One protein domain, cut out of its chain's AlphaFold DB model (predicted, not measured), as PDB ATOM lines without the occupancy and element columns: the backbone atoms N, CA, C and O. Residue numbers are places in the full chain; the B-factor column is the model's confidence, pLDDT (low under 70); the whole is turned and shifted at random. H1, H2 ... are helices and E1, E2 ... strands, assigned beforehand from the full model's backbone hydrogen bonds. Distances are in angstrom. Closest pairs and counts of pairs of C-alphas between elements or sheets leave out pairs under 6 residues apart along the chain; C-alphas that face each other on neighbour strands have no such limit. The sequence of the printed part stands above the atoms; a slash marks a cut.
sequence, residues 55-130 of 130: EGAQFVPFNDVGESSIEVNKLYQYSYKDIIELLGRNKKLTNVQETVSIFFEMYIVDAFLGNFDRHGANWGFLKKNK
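What this domain is: This is residues 55 to 130 of the 130 residues of the protein "HipA_C domain-containing protein" of Acholeplasmatales bacterium (UniProt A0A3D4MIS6). A short ribbon of two antiparallel strands, E1 and E2, lies beside an open helical hairpin, H2 and H3, which spreads as a V from its link. H1, a single short turn, continues E1 at the ribbon's end, and the longest helix, H3, runs on past that end before residues 114 to 123 lead back into E2. The printed part has 76 residues, with three named helices and two named strands in the order E1, H1, H2, H3, E2; the class is mixed, helices and strands. It is compact, with a radius of gyration of the C-alphas of 13.0 A, and spans 37 by 29 by 21 A.

How they stand to each other: E1, residues 57 to 61, and E2, residues 124 to 128, are antiparallel neighbours, with 155 degrees between their directions. N 58 and O 127, 2.9 A, and N 60 and O 125, 2.8 A, are within hydrogen-bond range. H1, residues 62 to 65, follows E1 by a tight link; its closest C-alpha pair with E2 is Phe 62 and Gly 124, 4.4 A. H2, residues 80 to 89, and H3, residues 96 to 113, form a helical hairpin and touch, H3 with residues 96 to 100 alone; their closest C-alphas are those of Gly 88 and Val 96, 6.0 A. They run opposite ways at a shallow tilt of 34 degrees, only just short of steep. E1 is apart from H2 and H3, and H1 is apart from both. In H2 and H3 every O i to N i+4 pair is within hydrogen-bond range; H1 is too short for one.

Where its parts are: E1 begins at C-alpha 57 (213.046, 248.980, 147.023) and measures 13.0 A; E2 measures 13.1 A. H2 measures 14.4 A, and H3 25.6 A, ending at C-alpha 113 (240.519, 244.890, 136.871).

The domain as a whole: The C-alphas farthest apart, of Gly 114 and Lys 130, are 38.1 A apart. The printed part has no cut. The long link is H1 to H2, residues 66 to 79. Confidence is under 70 at residues 65 to 80, 88 to 94 and 130.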
ATOM      1  N   GLU A  55     212.861 254.395 145.710       87.69
ATOM      2  CA  GLU A  55     211.752 254.376 146.661       87.69
ATOM      3  C   GLU A  55     210.955 253.066 146.558       87.69
ATOM      4  O   GLU A  55     210.648 252.580 145.467       87.69
ATOM      5  N   GLY A  56     210.659 252.466 147.713       88.38
ATOM      6  CA  GLY A  56     209.966 251.181 147.779       88.38
ATOM      7  C   GLY A  56     210.817 249.979 147.360       88.38
ATOM      8  O   GLY A  56     210.256 248.910 147.138       88.38
ATOM      9  N   ALA A  57     212.142 250.103 147.253       91.00
ATOM     10  CA  ALA A  57     213.046 248.980 147.023       91.00
ATOM     11  C   ALA A  57     214.038 248.789 148.178       91.00
ATOM     12  O   ALA A  57     214.306 249.695 148.963       91.00
ATOM     13  N   GLN A  58     214.599 247.587 148.265       91.19
ATOM     14  CA  GLN A  58     215.697 247.248 149.162       91.19
ATOM     15  C   GLN A  58     216.773 246.478 148.396       91.19
ATOM     16  O   GLN A  58     216.461 245.648 147.537       91.19
ATOM     17  N   PHE A  59     218.038 246.748 148.708       89.88
ATOM     18  CA  PHE A  59     219.140 245.927 148.223       89.88
ATOM     19  C   PHE A  59     219.211 244.637 149.042       89.88
ATOM     20  O   PHE A  59     219.262 244.683 150.268       89.88
ATOM     21  N   VAL A  60     219.210 243.499 148.354       87.94
ATOM     22  CA  VAL A  60     219.374 242.163 148.927       87.94
ATOM     23  C   VAL A  60     220.713 241.614 148.429       87.94
ATOM     24  O   VAL A  60     220.813 241.273 147.245       87.94
ATOM     25  N   PRO A  61     221.744 241.553 149.290       86.06
ATOM     26  CA  PRO A  61     223.022 240.919 148.983       86.06
ATOM     27  C   PRO A  61     222.845 239.494 148.456       86.06
ATOM     28  O   PRO A  61     221.942 238.783 148.892       86.06
ATOM     29  N   PHE A  62     223.725 239.045 147.560       80.50
ATOM     30  CA  PHE A  62     223.686 237.676 147.035       80.50
ATOM     31  C   PHE A  62     223.756 236.611 148.143       80.50
ATOM     32  O   PHE A  62     223.044 235.609 148.073       80.50
ATOM     33  N   ASN A  63     224.547 236.858 149.193       76.88
ATOM     34  CA  ASN A  63     224.633 235.979 150.365       76.88
ATOM     35  C   ASN A  63     223.261 235.730 151.022       76.88
ATOM     36  O   ASN A  63     222.965 234.604 151.415       76.88
ATOM     37  N   ASP A  64     222.394 236.743 151.058       74.88
ATOM     38  CA  ASP A  64     221.093 236.686 151.738       74.88
ATOM     39  C   ASP A  64     220.021 235.978 150.890       74.88
ATOM     40  O   ASP A  64     218.913 235.683 151.347       74.88
ATOM     41  N   VAL A  65     220.325 235.678 149.624       68.62
ATOM     42  CA  VAL A  65     219.421 234.938 148.735       68.62
ATOM     43  C   VAL A  65     219.524 233.420 148.968       68.62
ATOM     44  O   VAL A  65     218.666 232.676 148.488       68.62
ATOM     45  N   GLY A  66     220.545 232.959 149.702       57.78
ATOM     46  CA  GLY A  66     220.923 231.548 149.866       57.78
ATOM     47  C   GLY A  66     220.543 230.865 151.187       57.78
ATOM     48  O   GLY A  66     220.924 229.712 151.386       57.78
ATOM     49  N   GLU A  67     219.800 231.500 152.095       48.16
ATOM     50  CA  GLU A  67     219.473 230.874 153.386       48.16
ATOM     51  C   GLU A  67     218.348 229.832 153.273       48.16
ATOM     52  O   GLU A  67     217.162 230.175 153.246       48.16
ATOM     53  N   SER A  68     218.726 228.548 153.155       43.94
ATOM     54  CA  SER A  68     218.161 227.391 153.902       43.94
ATOM     55  C   SER A  68     218.488 226.012 153.301       43.94
ATOM     56  O   SER A  68     218.298 225.012 153.980       43.94
ATOM     57  N   SER A  69     218.976 225.905 152.059       44.03
ATOM     58  CA  SER A  69     219.158 224.591 151.402       44.03
ATOM     59  C   SER A  69     220.594 224.231 151.029       44.03
ATOM     60  O   SER A  69     220.837 223.124 150.549       44.03
ATOM     61  N   ILE A  70     221.549 225.137 151.239       46.56
ATOM     62  CA  ILE A  70     222.951 224.930 150.874       46.56
ATOM     63  C   ILE A  70     223.808 225.241 152.105       46.56
ATOM     64  O   ILE A  70     224.564 226.207 152.136       46.56
ATOM     65  N   GLU A  71     223.692 224.399 153.138       42.31
ATOM     66  CA  GLU A  71     224.759 224.192 154.127       42.31
ATOM     67  C   GLU A  71     225.955 223.546 153.418       42.31
ATOM     68  O   GLU A  71     226.277 222.372 153.595       42.31
ATOM     69  N   VAL A  72     226.608 224.293 152.536       45.31
ATOM     70  CA  VAL A  72     227.880 223.862 151.988       45.31
ATOM     71  C   VAL A  72     228.923 224.783 152.571       45.31
ATOM     72  O   VAL A  72     229.027 225.955 152.226       45.31
ATOM     73  N   ASN A  73     229.689 224.179 153.468       42.78
ATOM     74  CA  ASN A  73     230.904 224.625 154.136       42.78
ATOM     75  C   ASN A  73     232.032 224.978 153.128       42.78
ATOM     76  O   ASN A  73     233.179 224.565 153.276       42.78
ATOM     77  N   LYS A  74     231.717 225.669 152.027       46.88
ATOM     78  CA  LYS A  74     232.652 226.107 150.988       46.88
ATOM     79  C   LYS A  74     232.941 227.572 151.233       46.88
ATOM     80  O   LYS A  74     232.354 228.460 150.629       46.88
ATOM     81  N   LEU A  75     233.860 227.794 152.158       45.31
ATOM     82  CA  LEU A  75     234.214 229.118 152.631       45.31
ATOM     83  C   LEU A  75     234.675 230.078 151.515       45.31
ATOM     84  O   LEU A  75     234.467 231.264 151.705       45.31
ATOM     85  N   TYR A  76     235.226 229.647 150.362       50.62
ATOM     86  CA  TYR A  76     235.805 230.621 149.407       50.62
ATOM     87  C   TYR A  76     235.856 230.256 147.909       50.62
ATOM     88  O   TYR A  76     236.466 231.001 147.145       50.62
ATOM     89  N   GLN A  77     235.260 229.157 147.429       55.59
ATOM     90  CA  GLN A  77     235.362 228.798 146.001       55.59
ATOM     91  C   GLN A  77     234.064 228.197 145.465       55.59
ATOM     92  O   GLN A  77     233.765 227.023 145.689       55.59
ATOM     93  N   TYR A  78     233.303 229.006 144.728       60.53
ATOM     94  CA  TYR A  78     232.228 228.510 143.877       60.53
ATOM     95  C   TYR A  78     232.804 228.164 142.504       60.53
ATOM     96  O   TYR A  78     233.429 229.003 141.856       60.53
ATOM     97  N   SER A  79     232.599 226.932 142.045       68.12
ATOM     98  CA  SER A  79     232.839 226.589 140.643       68.12
ATOM     99  C   SER A  79     231.737 227.166 139.746       68.12
ATOM    100  O   SER A  79     230.648 227.498 140.216       68.12
ATOM    101  N   TYR A  80     231.983 227.208 138.431       67.62
ATOM    102  CA  TYR A  80     230.958 227.533 137.426       67.62
ATOM    103  C   TYR A  80     229.653 226.758 137.675       67.62
ATOM    104  O   TYR A  80     228.575 227.342 137.714       67.62
ATOM    105  N   LYS A  81     229.759 225.441 137.906       74.94
ATOM    106  CA  LYS A  81     228.602 224.575 138.162       74.94
ATOM    107  C   LYS A  81     227.881 224.952 139.454       74.94
ATOM    108  O   LYS A  81     226.659 225.023 139.436       74.94
ATOM    109  N   ASP A  82     228.626 225.252 140.522       74.94
ATOM    110  CA  ASP A  82     228.039 225.671 141.799       74.94
ATOM    111  C   ASP A  82     227.207 226.959 141.630       74.94
ATOM    112  O   ASP A  82     226.094 227.036 142.145       74.94
ATOM    113  N   ILE A  83     227.698 227.949 140.868       73.88
ATOM    114  CA  ILE A  83     226.969 229.206 140.610       73.88
ATOM    115  C   ILE A  83     225.703 228.969 139.781       73.88
ATOM    116  O   ILE A  83     224.638 229.466 140.149       73.88
ATOM    117  N   ILE A  84     225.788 228.196 138.692       75.75
ATOM    118  CA  ILE A  84     224.618 227.855 137.865       75.75
ATOM    119  C   ILE A  84     223.556 227.130 138.696       75.75
ATOM    120  O   ILE A  84     222.371 227.442 138.602       75.75
ATOM    121  N   GLU A  85     223.971 226.170 139.517       77.38
ATOM    122  CA  GLU A  85     223.080 225.370 140.354       77.38
ATOM    123  C   GLU A  85     222.422 226.214 141.452       77.38
ATOM    124  O   GLU A  85     221.214 226.108 141.673       77.38
ATOM    125  N   LEU A  86     223.187 227.097 142.101       74.75
ATOM    126  CA  LEU A  86     222.687 228.003 143.135       74.75
ATOM    127  C   LEU A  86     221.692 229.015 142.552       74.75
ATOM    128  O   LEU A  86     220.600 229.183 143.097       74.75
ATOM    129  N   LEU A  87     222.023 229.630 141.413       73.50
ATOM    130  CA  LEU A  87     221.129 230.554 140.710       73.50
ATOM    131  C   LEU A  87     219.876 229.841 140.181       73.50
ATOM    132  O   LEU A  87     218.772 230.359 140.331       73.50
ATOM    133  N   GLY A  88     220.017 228.631 139.635       69.69
ATOM    134  CA  GLY A  88     218.904 227.825 139.125       69.69
ATOM    135  C   GLY A  88     217.941 227.325 140.199       69.69
ATOM    136  O   GLY A  88     216.742 227.208 139.950       69.69
ATOM    137  N   ARG A  89     218.427 227.067 141.416       69.38
ATOM    138  CA  ARG A  89     217.580 226.673 142.556       69.38
ATOM    139  C   ARG A  89     216.805 227.831 143.167       69.38
ATOM    140  O   ARG A  89     215.873 227.600 143.944       69.38
ATOM    141  N   ASN A  90     217.173 229.067 142.850       66.62
ATOM    142  CA  ASN A  90     216.618 230.220 143.525       66.62
ATOM    143  C   ASN A  90     215.255 230.627 142.950       66.62
ATOM    144  O   ASN A  90     215.149 231.447 142.042       66.62
ATOM    145  N   LYS A  91     214.182 230.086 143.537       59.41
ATOM    146  CA  LYS A  91     212.787 230.353 143.135       59.41
ATOM    147  C   LYS A  91     212.353 231.821 143.261       59.41
ATOM    148  O   LYS A  91     211.277 232.170 142.786       59.41
ATOM    149  N   LYS A  92     213.137 232.668 143.943       64.75
ATOM    150  CA  LYS A  92     212.854 234.105 144.100       64.75
ATOM    151  C   LYS A  92     213.389 234.941 142.932       64.75
ATOM    152  O   LYS A  92     212.994 236.099 142.809       64.75
ATOM    153  N   LEU A  93     214.264 234.380 142.093       67.25
ATOM    154  CA  LEU A  93     214.785 235.055 140.909       67.25
ATOM    155  C   LEU A  93     213.773 234.969 139.771       67.25
ATOM    156  O   LEU A  93     213.347 233.889 139.373       67.25
ATOM    157  N   THR A  94     213.404 236.124 139.229       67.44
ATOM    158  CA  THR A  94     212.477 236.223 138.097       67.44
ATOM    159  C   THR A  94     213.146 235.903 136.762       67.44
ATOM    160  O   THR A  94     212.453 235.510 135.831       67.44
ATOM    161  N   ASN A  95     214.478 236.039 136.664       77.94
ATOM    162  CA  ASN A  95     215.238 235.740 135.451       77.94
ATOM    163  C   ASN A  95     216.608 235.107 135.763       77.94
ATOM    164  O   ASN A  95     217.628 235.787 135.891       77.94
ATOM    165  N   VAL A  96     216.625 233.778 135.909       79.56
ATOM    166  CA  VAL A  96     217.839 233.009 136.237       79.56
ATOM    167  C   VAL A  96     218.904 233.131 135.144       79.56
ATOM    168  O   VAL A  96     220.072 233.335 135.461       79.56
ATOM    169  N   GLN A  97     218.519 233.016 133.870       80.44
ATOM    170  CA  GLN A  97     219.461 233.015 132.742       80.44
ATOM    171  C   GLN A  97     220.181 234.360 132.604       80.44
ATOM    172  O   GLN A  97     221.400 234.394 132.466       80.44
ATOM    173  N   GLU A  98     219.444 235.464 132.718       83.94
ATOM    174  CA  GLU A  98     220.029 236.808 132.722       83.94
ATOM    175  C   GLU A  98     220.955 237.015 133.927       83.94
ATOM    176  O   GLU A  98     222.064 237.516 133.771       83.94
ATOM    177  N   THR A  99     220.554 236.553 135.117       83.81
ATOM    178  CA  THR A  99     221.391 236.653 136.327       83.81
ATOM    179  C   THR A  99     222.716 235.907 136.161       83.81
ATOM    180  O   THR A  99     223.769 236.410 136.552       83.81
ATOM    181  N   VAL A 100     222.673 234.717 135.556       83.31
ATOM    182  CA  VAL A 100     223.865 233.938 135.205       83.31
ATOM    183  C   VAL A 100     224.758 234.716 134.232       83.31
ATOM    184  O   VAL A 100     225.962 234.792 134.466       83.31
ATOM    185  N   SER A 101     224.190 235.309 133.174       86.88
ATOM    186  CA  SER A 101     224.954 236.098 132.192       86.88
ATOM    187  C   SER A 101     225.666 237.272 132.857       86.88
ATOM    188  O   SER A 101     226.889 237.369 132.781       86.88
ATOM    189  N   ILE A 102     224.922 238.092 133.609       88.25
ATOM    190  CA  ILE A 102     225.452 239.267 134.314       88.25
ATOM    191  C   ILE A 102     226.570 238.868 135.282       88.25
ATOM    192  O   ILE A 102     227.575 239.569 135.385       88.25
ATOM    193  N   PHE A 103     226.431 237.737 135.980       88.12
ATOM    194  CA  PHE A 103     227.481 237.241 136.867       88.12
ATOM    195  C   PHE A 103     228.786 236.952 136.111       88.12
ATOM    196  O   PHE A 103     229.851 237.376 136.558       88.12
ATOM    197  N   PHE A 104     228.725 236.256 134.972       87.94
ATOM    198  CA  PHE A 104     229.927 235.925 134.199       87.94
ATOM    199  C   PHE A 104     230.527 237.132 133.487       87.94
ATOM    200  O   PHE A 104     231.748 237.269 133.453       87.94
ATOM    201  N   GLU A 105     229.692 238.032 132.981       92.56
ATOM    202  CA  GLU A 105     230.131 239.320 132.448       92.56
ATOM    203  C   GLU A 105     230.876 240.119 133.528       92.56
ATOM    204  O   GLU A 105     232.006 240.555 133.306       92.56
ATOM    205  N   MET A 106     230.312 240.220 134.737       92.19
ATOM    206  CA  MET A 106     230.965 240.868 135.878       92.19
ATOM    207  C   MET A 106     232.278 240.176 136.262       92.19
ATOM    208  O   MET A 106     233.269 240.864 136.495       92.19
ATOM    209  N   TYR A 107     232.316 238.840 136.282       90.50
ATOM    210  CA  TYR A 107     233.522 238.062 136.587       90.50
ATOM    211  C   TYR A 107     234.667 238.345 135.603       90.50
ATOM    212  O   TYR A 107     235.816 238.488 136.017       90.50
ATOM    213  N   ILE A 108     234.369 238.461 134.304       93.31
ATOM    214  CA  ILE A 108     235.372 238.785 133.278       93.31
ATOM    215  C   ILE A 108     235.956 240.181 133.520       93.31
ATOM    216  O   ILE A 108     237.176 240.357 133.474       93.31
ATOM    217  N   VAL A 109     235.108 241.169 133.814       95.69
ATOM    218  CA  VAL A 109     235.570 242.536 134.097       95.69
ATOM    219  C   VAL A 109     236.346 242.597 135.414       95.69
ATOM    220  O   VAL A 109     237.379 243.259 135.485       95.69
ATOM    221  N   ASP A 110     235.916 241.863 136.439       94.19
ATOM    222  CA  ASP A 110     236.648 241.732 137.700       94.19
ATOM    223  C   ASP A 110     238.044 241.130 137.484       94.19
ATOM    224  O   ASP A 110     239.016 241.633 138.049       94.19
ATOM    225  N   ALA A 111     238.176 240.112 136.628       94.44
ATOM    226  CA  ALA A 111     239.470 239.537 136.266       94.44
ATOM    227  C   ALA A 111     240.361 240.548 135.529       94.44
ATOM    228  O   ALA A 111     241.550 240.650 135.831       94.44
ATOM    229  N   PHE A 112     239.791 241.339 134.613       96.06
ATOM    230  CA  PHE A 112     240.506 242.412 133.917       96.06
ATOM    231  C   PHE A 112     241.002 243.506 134.875       96.06
ATOM    232  O   PHE A 112     242.123 243.994 134.739       96.06
ATOM    233  N   LEU A 113     240.192 243.870 135.871       95.81
ATOM    234  CA  LEU A 113     240.519 244.890 136.871       95.81
ATOM    235  C   LEU A 113     241.409 244.379 138.013       95.81
ATOM    236  O   LEU A 113     241.874 245.184 138.821       95.81
ATOM    237  N   GLY A 114     241.622 243.065 138.118       93.88
ATOM    238  CA  GLY A 114     242.300 242.454 139.260       93.88
ATOM    239  C   GLY A 114     241.514 242.612 140.566       93.88
ATOM    240  O   GLY A 114     242.089 242.932 141.606       93.88
ATOM    241  N   ASN A 115     240.192 242.442 140.529       91.81
ATOM    242  CA  ASN A 115     239.357 242.487 141.725       91.81
ATOM    243  C   ASN A 115     239.435 241.163 142.501       91.81
ATOM    244  O   ASN A 115     238.809 240.170 142.137       91.81
ATOM    245  N   PHE A 116     240.174 241.170 143.608       86.56
ATOM    246  CA  PHE A 116     240.367 240.000 144.471       86.56
ATOM    247  C   PHE A 116     239.335 239.875 145.605       86.56
ATOM    248  O   PHE A 116     239.463 238.977 146.432       86.56
ATOM    249  N   ASP A 117     238.334 240.762 145.671       86.00
ATOM    250  CA  ASP A 117     237.406 240.879 146.810       86.00
ATOM    251  C   ASP A 117     235.925 240.878 146.375       86.00
ATOM    252  O   ASP A 117     235.044 241.454 147.020       86.00
ATOM    253  N   ARG A 118     235.597 240.226 145.249       86.62
ATOM    254  CA  ARG A 118     234.199 240.007 144.836       86.62
ATOM    255  C   ARG A 118     233.560 238.889 145.670       86.62
ATOM    256  O   ARG A 118     233.417 237.759 145.217       86.62
ATOM    257  N   HIS A 119     233.135 239.213 146.890       82.69
ATOM    258  CA  HIS A 119     232.313 238.329 147.723       82.69
ATOM    259  C   HIS A 119     230.811 238.634 147.569       82.69
ATOM    260  O   HIS A 119     230.420 239.702 147.096       82.69
ATOM    261  N   GLY A 120     229.937 237.713 147.991       77.88
ATOM    262  CA  GLY A 120     228.481 237.810 147.786       77.88
ATOM    263  C   GLY A 120     227.751 238.908 148.574       77.88
ATOM    264  O   GLY A 120     226.530 238.986 148.512       77.88
ATOM    265  N   ALA A 121     228.475 239.787 149.273       82.06
ATOM    266  CA  ALA A 121     227.911 241.032 149.805       82.06
ATOM    267  C   ALA A 121     228.211 242.267 148.930       82.06
ATOM    268  O   ALA A 121     227.583 243.305 149.111       82.06
ATOM    269  N   ASN A 122     229.102 242.145 147.937       86.75
ATOM    270  CA  ASN A 122     229.461 243.221 147.000       86.75
ATOM    271  C   ASN A 122     228.609 243.233 145.719       86.75
ATOM    272  O   ASN A 122     228.872 244.025 144.812       86.75
ATOM    273  N   TRP A 123     227.621 242.346 145.609       87.50
ATOM    274  CA  TRP A 123     226.652 242.287 144.515       87.50
ATOM    275  C   TRP A 123     225.364 241.616 145.004       87.50
ATOM    276  O   TRP A 123     225.351 240.974 146.056       87.50
ATOM    277  N   GLY A 124     224.266 241.801 144.276       87.69
ATOM    278  CA  GLY A 124     222.961 241.323 144.710       87.69
ATOM    279  C   GLY A 124     221.828 241.893 143.870       87.69
ATOM    280  O   GLY A 124     222.027 242.282 142.720       87.69
ATOM    281  N   PHE A 125     220.639 241.958 144.461       87.44
ATOM    282  CA  PHE A 125     219.395 242.270 143.764       87.44
ATOM    283  C   PHE A 125     218.684 243.461 144.398       87.44
ATOM    284  O   PHE A 125     218.725 243.649 145.611       87.44
ATOM    285  N   LEU A 126     217.962 244.236 143.590       89.00
ATOM    286  CA  LEU A 126     216.976 245.187 144.099       89.00
ATOM    287  C   LEU A 126     215.617 244.495 144.200       89.00
ATOM    288  O   LEU A 126     214.992 244.160 143.193       89.00
ATOM    289  N   LYS A 127     215.146 244.293 145.428       87.44
ATOM    290  CA  LYS A 127     213.822 243.742 145.714       87.44
ATOM    291  C   LYS A 127     212.843 244.889 145.933       87.44
ATOM    292  O   LYS A 127     213.002 245.662 146.873       87.44
ATOM    293  N   LYS A 128     211.810 244.982 145.096       86.12
ATOM    294  CA  LYS A 128     210.686 245.894 145.346       86.12
ATOM    295  C   LYS A 128     209.868 245.379 146.532       86.12
ATOM    296  O   LYS A 128     209.523 244.195 146.579       86.12
ATOM    297  N   ASN A 129     209.576 246.261 147.476       80.38
ATOM    298  CA  ASN A 129     208.613 246.023 148.539       80.38
ATOM    299  C   ASN A 129     207.241 245.917 147.862       80.38
ATOM    300  O   ASN A 129     206.839 246.826 147.136       80.38
ATOM    301  N   LYS A 130     206.597 244.757 148.001       62.16
ATOM    302  CA  LYS A 130     205.191 244.597 147.626       62.16
ATOM    303  C   LYS A 130     204.316 245.183 148.718       62.16
ATOM    304  O   LYS A 130     204.706 245.011 149.895       62.16
TER     305      LYS A 130